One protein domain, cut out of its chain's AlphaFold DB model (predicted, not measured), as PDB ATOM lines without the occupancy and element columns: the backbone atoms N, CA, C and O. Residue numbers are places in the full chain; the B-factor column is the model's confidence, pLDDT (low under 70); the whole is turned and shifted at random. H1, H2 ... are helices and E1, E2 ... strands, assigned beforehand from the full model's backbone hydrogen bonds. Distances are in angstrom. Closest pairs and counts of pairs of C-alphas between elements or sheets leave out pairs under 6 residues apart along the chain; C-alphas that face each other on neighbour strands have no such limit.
ATOM      1  N   ASN A   2      26.131  28.772  55.062       74.75
ATOM      2  CA  ASN A   2      25.572  29.650  56.102       74.75
ATOM      3  C   ASN A   2      24.113  30.040  55.755       74.75
ATOM      4  O   ASN A   2      23.911  30.707  54.737       74.75
ATOM      5  N   PRO A   3      23.102  29.681  56.572       77.00
ATOM      6  CA  PRO A   3      21.689  29.946  56.274       77.00
ATOM      7  C   PRO A   3      21.354  31.443  56.166       77.00
ATOM      8  O   PRO A   3      20.497  31.826  55.372       77.00
ATOM      9  N   LEU A   4      22.068  32.312  56.892       76.00
ATOM     10  CA  LEU A   4      21.891  33.767  56.795       76.00
ATOM     11  C   LEU A   4      22.334  34.305  55.430       76.00
ATOM     12  O   LEU A   4      21.741  35.249  54.907       76.00
ATOM     13  N   ARG A   5      23.355  33.685  54.828       73.31
ATOM     14  CA  ARG A   5      23.824  34.055  53.492       73.31
ATOM     15  C   ARG A   5      22.821  33.641  52.422       73.31
ATOM     16  O   ARG A   5      22.513  34.456  51.560       73.31
ATOM     17  N   GLU A   6      22.284  32.420  52.496       76.44
ATOM     18  CA  GLU A   6      21.226  31.975  51.575       76.44
ATOM     19  C   GLU A   6      19.996  32.885  51.652       76.44
ATOM     20  O   GLU A   6      19.448  33.257  50.617       76.44
ATOM     21  N   LEU A   7      19.599  33.296  52.861       78.81
ATOM     22  CA  LEU A   7      18.486  34.223  53.048       78.81
ATOM     23  C   LEU A   7      18.777  35.595  52.423       78.81
ATOM     24  O   LEU A   7      17.935  36.118  51.695       78.81
ATOM     25  N   LYS A   8      19.971  36.160  52.656       76.75
ATOM     26  CA  LYS A   8      20.388  37.445  52.066       76.75
ATOM     27  C   LYS A   8      20.376  37.388  50.537       76.75
ATOM     28  O   LYS A   8      19.793  38.256  49.899       76.75
ATOM     29  N   ILE A   9      20.979  36.347  49.967       73.56
ATOM     30  CA  ILE A   9      20.988  36.070  48.527       73.56
ATOM     31  C   ILE A   9      19.541  35.990  48.012       73.56
ATOM     32  O   ILE A   9      19.154  36.756  47.132       73.56
ATOM     33  N   GLY A  10      18.708  35.131  48.607       75.75
ATOM     34  CA  GLY A  10      17.318  34.944  48.187       75.75
ATOM     35  C   GLY A  10      16.489  36.233  48.219       75.75
ATOM     36  O   GLY A  10      15.766  36.517  47.260       75.75
ATOM     37  N   LEU A  11      16.627  37.041  49.275       78.69
ATOM     38  CA  LEU A  11      15.944  38.331  49.408       78.69
ATOM     39  C   LEU A  11      16.418  39.342  48.361       78.69
ATOM     40  O   LEU A  11      15.585  39.983  47.721       78.69
ATOM     41  N   THR A  12      17.727  39.450  48.129       73.25
ATOM     42  CA  THR A  12      18.274  40.367  47.121       73.25
ATOM     43  C   THR A  12      17.848  39.959  45.702       73.25
ATOM     44  O   THR A  12      17.450  40.823  44.918       73.25
ATOM     45  N   THR A  13      17.823  38.657  45.369       71.56
ATOM     46  CA  THR A  13      17.312  38.178  44.066       71.56
ATOM     47  C   THR A  13      15.842  38.544  43.899       71.56
ATOM     48  O   THR A  13      15.430  39.012  42.836       71.56
ATOM     49  N   LEU A  14      15.035  38.333  44.943       77.88
ATOM     50  CA  LEU A  14      13.610  38.645  44.915       77.88
ATOM     51  C   LEU A  14      13.371  40.148  44.735       77.88
ATOM     52  O   LEU A  14      12.529  40.531  43.921       77.88
ATOM     53  N   ALA A  15      14.129  40.989  45.440       78.75
ATOM     54  CA  ALA A  15      14.043  42.442  45.339       78.75
ATOM     55  C   ALA A  15      14.389  42.933  43.924       78.75
ATOM     56  O   ALA A  15      13.564  43.593  43.292       78.75
ATOM     57  N   MET A  16      15.545  42.537  43.377       73.94
ATOM     58  CA  MET A  16      15.975  42.940  42.031       73.94
ATOM     59  C   MET A  16      14.959  42.522  40.961       73.94
ATOM     60  O   MET A  16      14.577  43.314  40.099       73.94
ATOM     61  N   ARG A  17      14.439  41.291  41.050       74.69
ATOM     62  CA  ARG A  17      13.421  40.793  40.113       74.69
ATOM     63  C   ARG A  17      12.092  41.525  40.243       74.69
ATOM     64  O   ARG A  17      11.417  41.713  39.234       74.69
ATOM     65  N   SER A  18      11.708  41.910  41.455       77.81
ATOM     66  CA  SER A  18      10.473  42.664  41.691       77.81
ATOM     67  C   SER A  18      10.561  44.060  41.081       77.81
ATOM     68  O   SER A  18       9.599  44.495  40.455       77.81
ATOM     69  N   VAL A  19      11.732  44.706  41.154       78.19
ATOM     70  CA  VAL A  19      11.996  45.985  40.474       78.19
ATOM     71  C   VAL A  19      11.884  45.831  38.956       78.19
ATOM     72  O   VAL A  19      11.098  46.540  38.334       78.19
ATOM     73  N   VAL A  20      12.591  44.865  38.354       75.62
ATOM     74  CA  VAL A  20      12.543  44.644  36.892       75.62
ATOM     75  C   VAL A  20      11.125  44.301  36.421       75.62
ATOM     76  O   VAL A  20      10.661  44.829  35.415       75.62
ATOM     77  N   ARG A  21      10.386  43.465  37.165       76.50
ATOM     78  CA  ARG A  21       8.984  43.147  36.842       76.50
ATOM     79  C   ARG A  21       8.063  44.355  36.979       76.50
ATOM     80  O   ARG A  21       7.209  44.534  36.121       76.50
ATOM     81  N   GLY A  22       8.231  45.164  38.024       78.62
ATOM     82  CA  GLY A  22       7.467  46.398  38.207       78.62
ATOM     83  C   GLY A  22       7.652  47.352  37.029       78.62
ATOM     84  O   GLY A  22       6.672  47.836  36.477       78.62
ATOM     85  N   LEU A  23       8.892  47.526  36.571       77.75
ATOM     86  CA  LEU A  23       9.220  48.337  35.393       77.75
ATOM     87  C   LEU A  23       8.688  47.734  34.082       77.75
ATOM     88  O   LEU A  23       8.257  48.455  33.188       77.75
ATOM     89  N   ALA A  24       8.652  46.407  33.956       77.88
ATOM     90  CA  ALA A  24       8.022  45.770  32.800       77.88
ATOM     91  C   ALA A  24       6.507  46.052  32.754       77.88
ATOM     92  O   ALA A  24       5.944  46.249  31.678       77.88
ATOM     93  N   LEU A  25       5.842  46.120  33.917       80.88
ATOM     94  CA  LEU A  25       4.416  46.456  34.015       80.88
ATOM     95  C   LEU A  25       4.119  47.919  33.664       80.88
ATOM     96  O   LEU A  25       3.011  48.206  33.218       80.88
ATOM     97  N   THR A  26       5.090  48.831  33.785       78.69
ATOM     98  CA  THR A  26       4.938  50.222  33.318       78.69
ATOM     99  C   THR A  26       5.105  50.366  31.802       78.69
ATOM    100  O   THR A  26       5.084  51.479  31.282       78.69
ATOM    101  N   GLY A  27       5.255  49.252  31.075       74.94
ATOM    102  CA  GLY A  27       5.390  49.237  29.622       74.94
ATOM    103  C   GLY A  27       6.811  49.503  29.131       74.94
ATOM    104  O   GLY A  27       6.991  49.748  27.935       74.94
ATOM    105  N   ASP A  28       7.822  49.446  30.007       77.06
ATOM    106  CA  ASP A  28       9.206  49.572  29.572       77.06
ATOM    107  C   ASP A  28       9.641  48.322  28.769       77.06
ATOM    108  O   ASP A  28       9.629  47.195  29.288       77.06
ATOM    109  N   PRO A  29       9.994  48.474  27.478       75.75
ATOM    110  CA  PRO A  29      10.343  47.357  26.616       75.75
ATOM    111  C   PRO A  29      11.678  46.724  27.019       75.75
ATOM    112  O   PRO A  29      11.811  45.511  26.878       75.75
ATOM    113  N   VAL A  30      12.618  47.491  27.587       76.38
ATOM    114  CA  VAL A  30      13.900  46.969  28.077       76.38
ATOM    115  C   VAL A  30      13.660  46.107  29.309       76.38
ATOM    116  O   VAL A  30      14.056  44.947  29.328       76.38
ATOM    117  N   ALA A  31      12.905  46.604  30.290       77.19
ATOM    118  CA  ALA A  31      12.514  45.826  31.463       77.19
ATOM    119  C   ALA A  31      11.735  44.554  31.092       77.19
ATOM    120  O   ALA A  31      11.849  43.534  31.768       77.19
ATOM    121  N   THR A  32      10.951  44.592  30.009       78.12
ATOM    122  CA  THR A  32      10.200  43.420  29.540       78.12
ATOM    123  C   THR A  32      11.106  42.344  28.948       78.12
ATOM    124  O   THR A  32      10.916  41.168  29.263       78.12
ATOM    125  N   VAL A  33      12.093  42.741  28.136       77.25
ATOM    126  CA  VAL A  33      13.124  41.838  27.599       77.25
ATOM    127  C   VAL A  33      13.975  41.272  28.741       77.25
ATOM    128  O   VAL A  33      14.138  40.062  28.839       77.25
ATOM    129  N   LEU A  34      14.410  42.117  29.681       71.94
ATOM    130  CA  LEU A  34      15.190  41.722  30.862       71.94
ATOM    131  C   LEU A  34      14.426  40.810  31.833       71.94
ATOM    132  O   LEU A  34      14.985  39.916  32.469       71.94
ATOM    133  N   GLY A  35      13.136  41.077  32.014       66.88
ATOM    134  CA  GLY A  35      12.328  40.476  33.072       66.88
ATOM    135  C   GLY A  35      11.843  39.058  32.777       66.88
ATOM    136  O   GLY A  35      11.311  38.399  33.681       66.88
ATOM    137  N   ARG A  36      11.991  38.572  31.538       68.44
ATOM    138  CA  ARG A  36      11.453  37.283  31.073       68.44
ATOM    139  C   ARG A  36      12.587  36.406  30.536       68.44
ATOM    140  O   ARG A  36      13.466  36.894  29.856       68.44
ATOM    141  N   ARG A  37      12.610  35.108  30.902       62.06
ATOM    142  CA  ARG A  37      13.648  34.151  30.413       62.06
ATOM    143  C   ARG A  37      13.436  33.811  28.941       62.06
ATOM    144  O   ARG A  37      14.381  33.598  28.212       62.06
ATOM    145  N   ALA A  38      12.171  33.711  28.559       62.78
ATOM    146  CA  ALA A  38      11.752  33.375  27.219       62.78
ATOM    147  C   ALA A  38      10.568  34.275  26.887       62.78
ATOM    148  O   ALA A  38       9.530  34.244  27.559       62.78
ATOM    149  N   LEU A  39      10.761  35.130  25.893       69.00
ATOM    150  CA  LEU A  39       9.670  35.770  25.182       69.00
ATOM    151  C   LEU A  39       9.332  34.860  24.005       69.00
ATOM    152  O   LEU A  39      10.231  34.455  23.281       69.00
ATOM    153  N   ALA A  40       8.052  34.529  23.834       77.75
ATOM    154  CA  ALA A  40       7.616  33.747  22.677       77.75
ATOM    155  C   ALA A  40       7.881  34.492  21.357       77.75
ATOM    156  O   ALA A  40       8.124  33.859  20.339       77.75
ATOM    157  N   ASP A  41       7.837  35.824  21.404       85.75
ATOM    158  CA  ASP A  41       8.198  36.714  20.308       85.75
ATOM    159  C   ASP A  41       8.814  38.004  20.892       85.75
ATOM    160  O   ASP A  41       8.087  38.844  21.442       85.75
ATOM    161  N   PRO A  42      10.154  38.152  20.878       87.06
ATOM    162  CA  PRO A  42      10.813  39.347  21.393       87.06
ATOM    163  C   PRO A  42      10.860  40.500  20.376       87.06
ATOM    164  O   PRO A  42      11.070  41.650  20.774       87.06
ATOM    165  N   TYR A  43      10.631  40.251  19.083       90.62
ATOM    166  CA  TYR A  43      10.890  41.222  18.014       90.62
ATOM    167  C   TYR A  43      10.043  42.506  18.114       90.62
ATOM    168  O   TYR A  43      10.612  43.595  17.986       90.62
ATOM    169  N   PRO A  44       8.742  42.462  18.477       90.56
ATOM    170  CA  PRO A  44       7.959  43.674  18.734       90.56
ATOM    171  C   PRO A  44       8.505  44.533  19.885       90.56
ATOM    172  O   PRO A  44       8.265  45.741  19.943       90.56
ATOM    173  N   HIS A  45       9.227  43.937  20.839       87.31
ATOM    174  CA  HIS A  45       9.894  44.690  21.901       87.31
ATOM    175  C   HIS A  45      11.142  45.395  21.369       87.31
ATOM    176  O   HIS A  45      11.345  46.568  21.687       87.31
ATOM    177  N   TYR A  46      11.923  44.730  20.515       90.00
ATOM    178  CA  TYR A  46      13.082  45.334  19.852       90.00
ATOM    179  C   TYR A  46      12.692  46.485  18.925       90.00
ATOM    180  O   TYR A  46      13.366  47.512  18.939       90.00
ATOM    181  N   GLU A  47      11.568  46.389  18.208       91.81
ATOM    182  CA  GLU A  47      11.065  47.515  17.405       91.81
ATOM    183  C   GLU A  47      10.659  48.711  18.266       91.81
ATOM    184  O   GLU A  47      10.963  49.855  17.932       91.81
ATOM    185  N   ARG A  48      10.047  48.476  19.432       89.31
ATOM    186  CA  ARG A  48       9.747  49.562  20.378       89.31
ATOM    187  C   ARG A  48      10.999  50.209  20.957       89.31
ATOM    188  O   ARG A  48      10.966  51.396  21.267       89.31
ATOM    189  N   ILE A  49      12.081  49.449  21.116       87.94
ATOM    190  CA  ILE A  49      13.387  49.983  21.518       87.94
ATOM    191  C   ILE A  49      13.981  50.817  20.377       87.94
ATOM    192  O   ILE A  49      14.351  51.962  20.616       87.94
ATOM    193  N   ARG A  50      13.998  50.303  19.136       90.19
ATOM    194  CA  ARG A  50      14.457  51.048  17.945       90.19
ATOM    195  C   ARG A  50      13.686  52.349  17.735       90.19
ATOM    196  O   ARG A  50      14.287  53.371  17.427       90.19
ATOM    197  N   ALA A  51      12.372  52.340  17.960       90.62
ATOM    198  CA  ALA A  51      11.523  53.522  17.822       90.62
ATOM    199  C   ALA A  51      11.856  54.649  18.822       90.62
ATOM    200  O   ALA A  51      11.462  55.791  18.598       90.62
ATOM    201  N   ARG A  52      12.583  54.358  19.914       87.44
ATOM    202  CA  ARG A  52      13.064  55.367  20.881       87.44
ATOM    203  C   ARG A  52      14.372  56.047  20.449       87.44
ATOM    204  O   ARG A  52      14.799  56.980  21.121       87.44
ATOM    205  N   GLY A  53      14.988  55.603  19.352       87.06
ATOM    206  CA  GLY A  53      16.267  56.099  18.840       87.06
ATOM    207  C   GLY A  53      17.357  55.025  18.836       87.06
ATOM    208  O   GLY A  53      17.125  53.875  19.208       87.06
ATOM    209  N   GLU A  54      18.571  55.402  18.422       86.62
ATOM    210  CA  GLU A  54      19.706  54.466  18.350       86.62
ATOM    211  C   GLU A  54      20.121  53.905  19.715       86.62
ATOM    212  O   GLU A  54      20.625  52.781  19.795       86.62
ATOM    213  N   VAL A  55      19.893  54.675  20.783       86.88
ATOM    214  CA  VAL A  55      20.234  54.306  22.157       86.88
ATOM    215  C   VAL A  55      19.033  54.535  23.057       86.88
ATOM    216  O   VAL A  55      18.519  55.644  23.175       86.88
ATOM    217  N   SER A  56      18.608  53.474  23.730       83.38
ATOM    218  CA  SER A  56      17.641  53.519  24.818       83.38
ATOM    219  C   SER A  56      18.368  53.414  26.150       83.38
ATOM    220  O   SER A  56      19.222  52.551  26.335       83.38
ATOM    221  N   ARG A  57      17.997  54.258  27.113       80.81
ATOM    222  CA  ARG A  57      18.497  54.169  28.488       80.81
ATOM    223  C   ARG A  57      17.429  53.562  29.388       80.81
ATOM    224  O   ARG A  57      16.315  54.070  29.464       80.81
ATOM    225  N   HIS A  58      17.778  52.489  30.084       74.56
ATOM    226  CA  HIS A  58      16.945  51.910  31.129       74.56
ATOM    227  C   HIS A  58      17.156  52.654  32.454       74.56
ATOM    228  O   HIS A  58      18.241  53.168  32.737       74.56
ATOM    229  N   VAL A  59      16.131  52.661  33.308       68.00
ATOM    230  CA  VAL A  59      16.117  53.405  34.582       68.00
ATOM    231  C   VAL A  59      17.235  53.003  35.555       68.00
ATOM    232  O   VAL A  59      17.639  53.805  36.389       68.00
ATOM    233  N   ILE A  60      17.788  51.793  35.424       67.75
ATOM    234  CA  ILE A  60      18.910  51.313  36.254       67.75
ATOM    235  C   ILE A  60      20.290  51.754  35.731       67.75
ATOM    236  O   ILE A  60      21.305  51.233  36.176       67.75
ATOM    237  N   GLY A  61      20.342  52.685  34.772       73.00
ATOM    238  CA  GLY A  61      21.598  53.188  34.206       73.00
ATOM    239  C   GLY A  61      22.208  52.301  33.119       73.00
ATOM    240  O   GLY A  61      23.373  52.478  32.780       73.00
ATOM    241  N   LEU A  62      21.427  51.370  32.565       80.44
ATOM    242  CA  LEU A  62      21.851  50.511  31.463       80.44
ATOM    243  C   LEU A  62      21.559  51.174  30.114       80.44
ATOM    244  O   LEU A  62      20.439  51.636  29.887       80.44
ATOM    245  N   TYR A  63      22.541  51.174  29.217       87.94
ATOM    246  CA  TYR A  63      22.379  51.610  27.833       87.94
ATOM    247  C   TYR A  63      22.089  50.402  26.946       87.94
ATOM    248  O   TYR A  63      22.689  49.345  27.122       87.94
ATOM    249  N   LEU A  64      21.166  50.551  26.005       88.94
ATOM    250  CA  LEU A  64      20.745  49.498  25.091       88.94
ATOM    251  C   LEU A  64      20.671  50.058  23.679       88.94
ATOM    252  O   LEU A  64      20.075  51.112  23.460       88.94
ATOM    253  N   THR A  65      21.182  49.308  22.713       90.62
ATOM    254  CA  THR A  65      20.880  49.535  21.304       90.62
ATOM    255  C   THR A  65      20.204  48.309  20.713       90.62
ATOM    256  O   THR A  65      20.532  47.182  21.052       90.62
ATOM    257  N   ALA A  66      19.248  48.543  19.821       91.62
ATOM    258  CA  ALA A  66      18.715  47.521  18.925       91.62
ATOM    259  C   ALA A  66      19.082  47.847  17.460       91.62
ATOM    260  O   ALA A  66      18.505  47.300  16.521       91.62
ATOM    261  N   GLY A  67      20.009  48.787  17.244       91.56
ATOM    262  CA  GLY A  67      20.497  49.189  15.930       91.56
ATOM    263  C   GLY A  67      21.753  48.413  15.543       91.56
ATOM    264  O   GLY A  67      22.732  48.390  16.287       91.56
ATOM    265  N   HIS A  68      21.765  47.825  14.344       92.94
ATOM    266  CA  HIS A  68      22.922  47.067  13.853       92.94
ATOM    267  C   HIS A  68      24.199  47.924  13.763       92.94
ATOM    268  O   HIS A  68      25.273  47.464  14.143       92.94
ATOM    269  N   GLY A  69      24.096  49.172  13.285       93.56
ATOM    270  CA  GLY A  69      25.244  50.076  13.141       93.56
ATOM    271  C   GLY A  69      25.919  50.385  14.479       93.56
ATOM    272  O   GLY A  69      27.114  50.135  14.641       93.56
ATOM    273  N   THR A  70      25.139  50.854  15.452       93.62
ATOM    274  CA  THR A  70      25.602  51.171  16.810       93.62
ATOM    275  C   THR A  70      26.113  49.925  17.532       93.62
ATOM    276  O   THR A  70      27.211  49.951  18.086       93.62
ATOM    277  N   GLY A  71      25.381  48.805  17.460       94.12
ATOM    278  CA  GLY A  71      25.804  47.538  18.060       94.12
ATOM    279  C   GLY A  71      27.144  47.054  17.502       94.12
ATOM    280  O   GLY A  71      28.056  46.724  18.260       94.12
ATOM    281  N   LYS A  72      27.321  47.102  16.175       94.75
ATOM    282  CA  LYS A  72      28.589  46.758  15.515       94.75
ATOM    283  C   LYS A  72      29.732  47.693  15.914       94.75
ATOM    284  O   LYS A  72      30.851  47.212  16.075       94.75
ATOM    285  N   ALA A  73      29.476  48.996  16.039       94.00
ATOM    286  CA  ALA A  73      30.488  49.964  16.461       94.00
ATOM    287  C   ALA A  73      30.987  49.653  17.879       94.00
ATOM    288  O   ALA A  73      32.190  49.506  18.077       94.00
ATOM    289  N   VAL A  74      30.067  49.436  18.825       94.44
ATOM    290  CA  VAL A  74      30.392  49.083  20.216       94.44
ATOM    291  C   VAL A  74      31.160  47.765  20.301       94.44
ATOM    292  O   VAL A  74      32.182  47.690  20.971       94.44
ATOM    293  N   LEU A  75      30.723  46.723  19.586       94.88
ATOM    294  CA  LEU A  75      31.362  45.401  19.640       94.88
ATOM    295  C   LEU A  75      32.777  45.358  19.040       94.88
ATOM    296  O   LEU A  75      33.494  44.382  19.262       94.88
ATOM    297  N   ARG A  76      33.170  46.369  18.256       94.94
ATOM    298  CA  ARG A  76      34.496  46.462  17.620       94.94
ATOM    299  C   ARG A  76      35.416  47.487  18.275       94.94
ATOM    300  O   ARG A  76      36.597  47.515  17.935       94.94
ATOM    301  N   ASP A  77      34.888  48.332  19.149       95.69
ATOM    302  CA  ASP A  77      35.650  49.380  19.813       95.69
ATOM    303  C   ASP A  77      36.379  48.790  21.037       95.69
ATOM    304  O   ASP A  77      35.725  48.280  21.947       95.69
ATOM    305  N   PRO A  78      37.725  48.829  21.086       94.44
ATOM    306  CA  PRO A  78      38.507  48.216  22.164       94.44
ATOM    307  C   PRO A  78      38.310  48.888  23.529       94.44
ATOM    308  O   PRO A  78      38.716  48.324  24.543       94.44
ATOM    309  N   ARG A  79      37.681  50.070  23.569       95.38
ATOM    310  CA  ARG A  79      37.283  50.744  24.811       95.38
ATOM    311  C   ARG A  79      36.089  50.070  25.475       95.38
ATOM    312  O   ARG A  79      35.790  50.362  26.627       95.38
ATOM    313  N   PHE A  80      35.415  49.163  24.771       94.88
ATOM    314  CA  PHE A  80      34.390  48.301  25.333       94.88
ATOM    315  C   PHE A  80      34.963  46.920  25.632       94.88
ATOM    316  O   PHE A  80      35.405  46.193  24.743       94.88
ATOM    317  N   PHE A 315      21.145  39.011  22.981       85.44
ATOM    318  CA  PHE A 315      21.882  40.220  23.347       85.44
ATOM    319  C   PHE A 315      23.232  39.868  23.977       85.44
ATOM    320  O   PHE A 315      23.460  38.745  24.434       85.44
ATOM    321  N   THR A 316      24.136  40.841  24.040       86.81
ATOM    322  CA  THR A 316      25.404  40.710  24.767       86.81
ATOM    323  C   THR A 316      25.741  41.986  25.537       86.81
ATOM    324  O   THR A 316      25.498  43.097  25.071       86.81
ATOM    325  N   LEU A 317      26.309  41.827  26.736       86.50
ATOM    326  CA  LEU A 317      26.707  42.934  27.608       86.50
ATOM    327  C   LEU A 317      28.169  43.327  27.353       86.50
ATOM    328  O   LEU A 317      29.057  42.480  27.225       86.50
ATOM    329  N   ARG A 318      28.424  44.630  27.328       91.38
ATOM    330  CA  ARG A 318      29.744  45.260  27.344       91.38
ATOM    331  C   ARG A 318      29.807  46.310  28.444       91.38
ATOM    332  O   ARG A 318      28.778  46.812  28.893       91.38
ATOM    333  N   LYS A 319      31.020  46.666  28.850       91.44
ATOM    334  CA  LYS A 319      31.277  47.822  29.710       91.44
ATOM    335  C   LYS A 319      32.279  48.762  29.070       91.44
ATOM    336  O   LYS A 319      33.249  48.303  28.469       91.44
ATOM    337  N   ALA A 320      32.041  50.058  29.221       93.56
ATOM    338  CA  ALA A 320      33.020  51.081  28.890       93.56
ATOM    339  C   ALA A 320      34.198  50.985  29.875       93.56
ATOM    340  O   ALA A 320      34.005  51.117  31.082       93.56
ATOM    341  N   LEU A 321      35.398  50.718  29.368       93.44
ATOM    342  CA  LEU A 321      36.642  50.642  30.146       93.44
ATOM    343  C   LEU A 321      37.272  52.021  30.370       93.44
ATOM    344  O   LEU A 321      38.163  52.168  31.194       93.44
ATOM    345  N   GLU A 322      36.808  53.016  29.625       94.88
ATOM    346  CA  GLU A 322      37.185  54.419  29.733       94.88
ATOM    347  C   GLU A 322      36.018  55.288  29.229       94.88
ATOM    348  O   GLU A 322      35.101  54.762  28.583       94.88
ATOM    349  N   PRO A 323      36.010  56.606  29.505       96.69
ATOM    350  CA  PRO A 323      34.977  57.493  28.989       96.69
ATOM    351  C   PRO A 323      34.895  57.476  27.454       96.69
ATOM    352  O   PRO A 323      35.903  57.616  26.760       96.69
ATOM    353  N   VAL A 324      33.686  57.328  26.906       95.75
ATOM    354  CA  VAL A 324      33.460  57.190  25.458       95.75
ATOM    355  C   VAL A 324      32.112  57.767  25.041       95.75
ATOM    356  O   VAL A 324      31.127  57.623  25.754       95.75
ATOM    357  N   THR A 325      32.045  58.378  23.857       94.88
ATOM    358  CA  THR A 325      30.786  58.827  23.249       94.88
ATOM    359  C   THR A 325      30.328  57.834  22.183       94.88
ATOM    360  O   THR A 325      31.069  57.549  21.241       94.88
ATOM    361  N   VAL A 326      29.092  57.338  22.289       91.94
ATOM    362  CA  VAL A 326      28.470  56.446  21.295       91.94
ATOM    363  C   VAL A 326      27.087  56.970  20.937       91.94
ATOM    364  O   VAL A 326      26.270  57.198  21.822       91.94
ATOM    365  N   ALA A 327      26.822  57.160  19.640       89.75
ATOM    366  CA  ALA A 327      25.536  57.660  19.133       89.75
ATOM    367  C   ALA A 327      25.039  58.920  19.885       89.75
ATOM    368  O   ALA A 327      23.869  59.043  20.250       89.75
ATOM    369  N   GLY A 328      25.966  59.846  20.164       89.00
ATOM    370  CA  GLY A 328      25.695  61.100  20.877       89.00
ATOM    371  C   GLY A 328      25.454  60.963  22.385       89.00
ATOM    372  O   GLY A 328      25.062  61.941  23.011       89.00
ATOM    373  N   GLN A 329      25.658  59.779  22.971       89.31
ATOM    374  CA  GLN A 329      25.598  59.557  24.416       89.31
ATOM    375  C   GLN A 329      27.005  59.491  24.999       89.31
ATOM    376  O   GLN A 329      27.798  58.653  24.573       89.31
ATOM    377  N   ASP A 330      27.284  60.325  25.999       92.56
ATOM    378  CA  ASP A 330      28.530  60.265  26.760       92.56
ATOM    379  C   ASP A 330      28.418  59.208  27.861       92.56
ATOM    380  O   ASP A 330      27.547  59.270  28.737       92.56
ATOM    381  N   LEU A 331      29.299  58.215  27.797       91.38
ATOM    382  CA  LEU A 331      29.399  57.127  28.755       91.38
ATOM    383  C   LEU A 331      30.613  57.352  29.646       91.38
ATOM    384  O   LEU A 331      31.725  57.551  29.159       91.38
ATOM    385  N   ALA A 332      30.396  57.292  30.957       91.88
ATOM    386  CA  ALA A 332      31.482  57.217  31.919       91.88
ATOM    387  C   ALA A 332      32.118  55.817  31.912       91.88
ATOM    388  O   ALA A 332      31.492  54.834  31.505       91.88
ATOM    389  N   GLU A 333      33.338  55.722  32.432       91.62
ATOM    390  CA  GLU A 333      33.958  54.438  32.764       91.62
ATOM    391  C   GLU A 333      33.029  53.597  33.662       91.62
ATOM    392  O   GLU A 333      32.347  54.113  34.551       91.62
ATOM    393  N   GLY A 334      32.955  52.294  33.388       87.38
ATOM    394  CA  GLY A 334      32.087  51.341  34.079       87.38
ATOM    395  C   GLY A 334      30.634  51.315  33.585       87.38
ATOM    396  O   GLY A 334      29.871  50.432  33.995       87.38
ATOM    397  N   ALA A 335      30.232  52.226  32.689       88.62
ATOM    398  CA  ALA A 335      28.886  52.220  32.124       88.62
ATOM    399  C   ALA A 335      28.614  50.919  31.351       88.62
ATOM    400  O   ALA A 335      29.423  50.470  30.538       88.62
ATOM    401  N   SER A 336      27.454  50.314  31.612       88.25
ATOM    402  CA  SER A 336      27.043  49.045  31.007       88.25
ATOM    403  C   SER A 336      26.231  49.273  29.735       88.25
ATOM    404  O   SER A 336      25.292  50.073  29.722       88.25
ATOM    405  N   TRP A 337      26.574  48.530  28.685       87.69
ATOM    406  CA  TRP A 337      25.986  48.624  27.355       87.69
ATOM    407  C   TRP A 337      25.513  47.267  26.852       87.69
ATOM    408  O   TRP A 337      26.263  46.296  26.875       87.69
ATOM    409  N   TRP A 338      24.279  47.195  26.372       85.56
ATOM    410  CA  TRP A 338      23.699  46.004  25.766       85.56
ATOM    411  C   TRP A 338      23.550  46.205  24.260       85.56
ATOM    412  O   TRP A 338      22.973  47.202  23.814       85.56
ATOM    413  N   CYS A 339      24.090  45.251  23.506       85.00
ATOM    414  CA  CYS A 339      23.950  45.152  22.056       85.00
ATOM    415  C   CYS A 339      23.021  44.006  21.684       85.00
ATOM    416  O   CYS A 339      23.137  42.944  22.345       85.00
TER     417      CYS A 339
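What this domain is: This is residues 2 to 80 and 315 to 339 of the 339 residues of an uncharacterized protein of Kutzneria albida DSM 43870 (UniProt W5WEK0). A long helix, H1, makes an arm that sticks out from the body with residues 2 to 15, of which 3 to 15 belong to H1; at its other end the chain folds back into the short H2, and H3 follows. Beyond them lies a small head of two two-stranded antiparallel sheets, E1 - E4 and E2 - E3, with H4 close by, and a long link whose residues 63 to 64 pair with E4. The printed part has 104 residues, with H1 H2 H3 H4 E1 E2 E3 E4 along the chain, mixed helices and strands. It is only just loose, close to compact, with a radius of gyration of the C-alphas of 15.5 A and spans of 46 by 32 by 19 A.

Where its parts are: H1 is residues 3 to 25, 32.7 A long, from C-alpha 3 at (21.689, 29.946, 56.274). H2 is residues 29 to 35, H3 residues 43 to 50 and H4 residues 68 to 76, 12.2 A. E1 is residues 317 to 320, 10.4 A, E2 residues 324 to 326, E3 residues 329 to 331, and E4 residues 336 to 338, ending at C-alpha 338 (23.699, 46.004, 25.766).

How they stand to each other: H1, with residues 17 to 25 alone, touches H2 in a helical hairpin, closest C-alphas Ala 24 and Thr 32, 4.6 A, at a shallow tilt of 25 degrees. H2 touches H3, closest C-alphas Pro 29 and His 45, 5.4 A, at a steep tilt of 54 degrees. H3 and H4 are apart. H4 and E4 are near each other, with 6 pairs of C-alphas within 10 A. Between E1 and E4, N 318 and O 337 are 2.8 A apart, within hydrogen-bond range; in the hairpin of E2 and E3, N 326 and O 329 are 2.9 A apart, also within range. In H1, H2, H3 and H4 every O i to N i+4 pair is within hydrogen-bond range.

The domain as a whole: The C-alphas farthest apart are those of Pro 3 and Gly 69, 47.7 A. Residues 81 to 314 are not printed; C-alphas 80 and 315 are 15.0 A apart across this cut. The link from H3 to H4 is long, 17 residues. Residues 35 to 39 and 59 to 60 have pLDDT under 70.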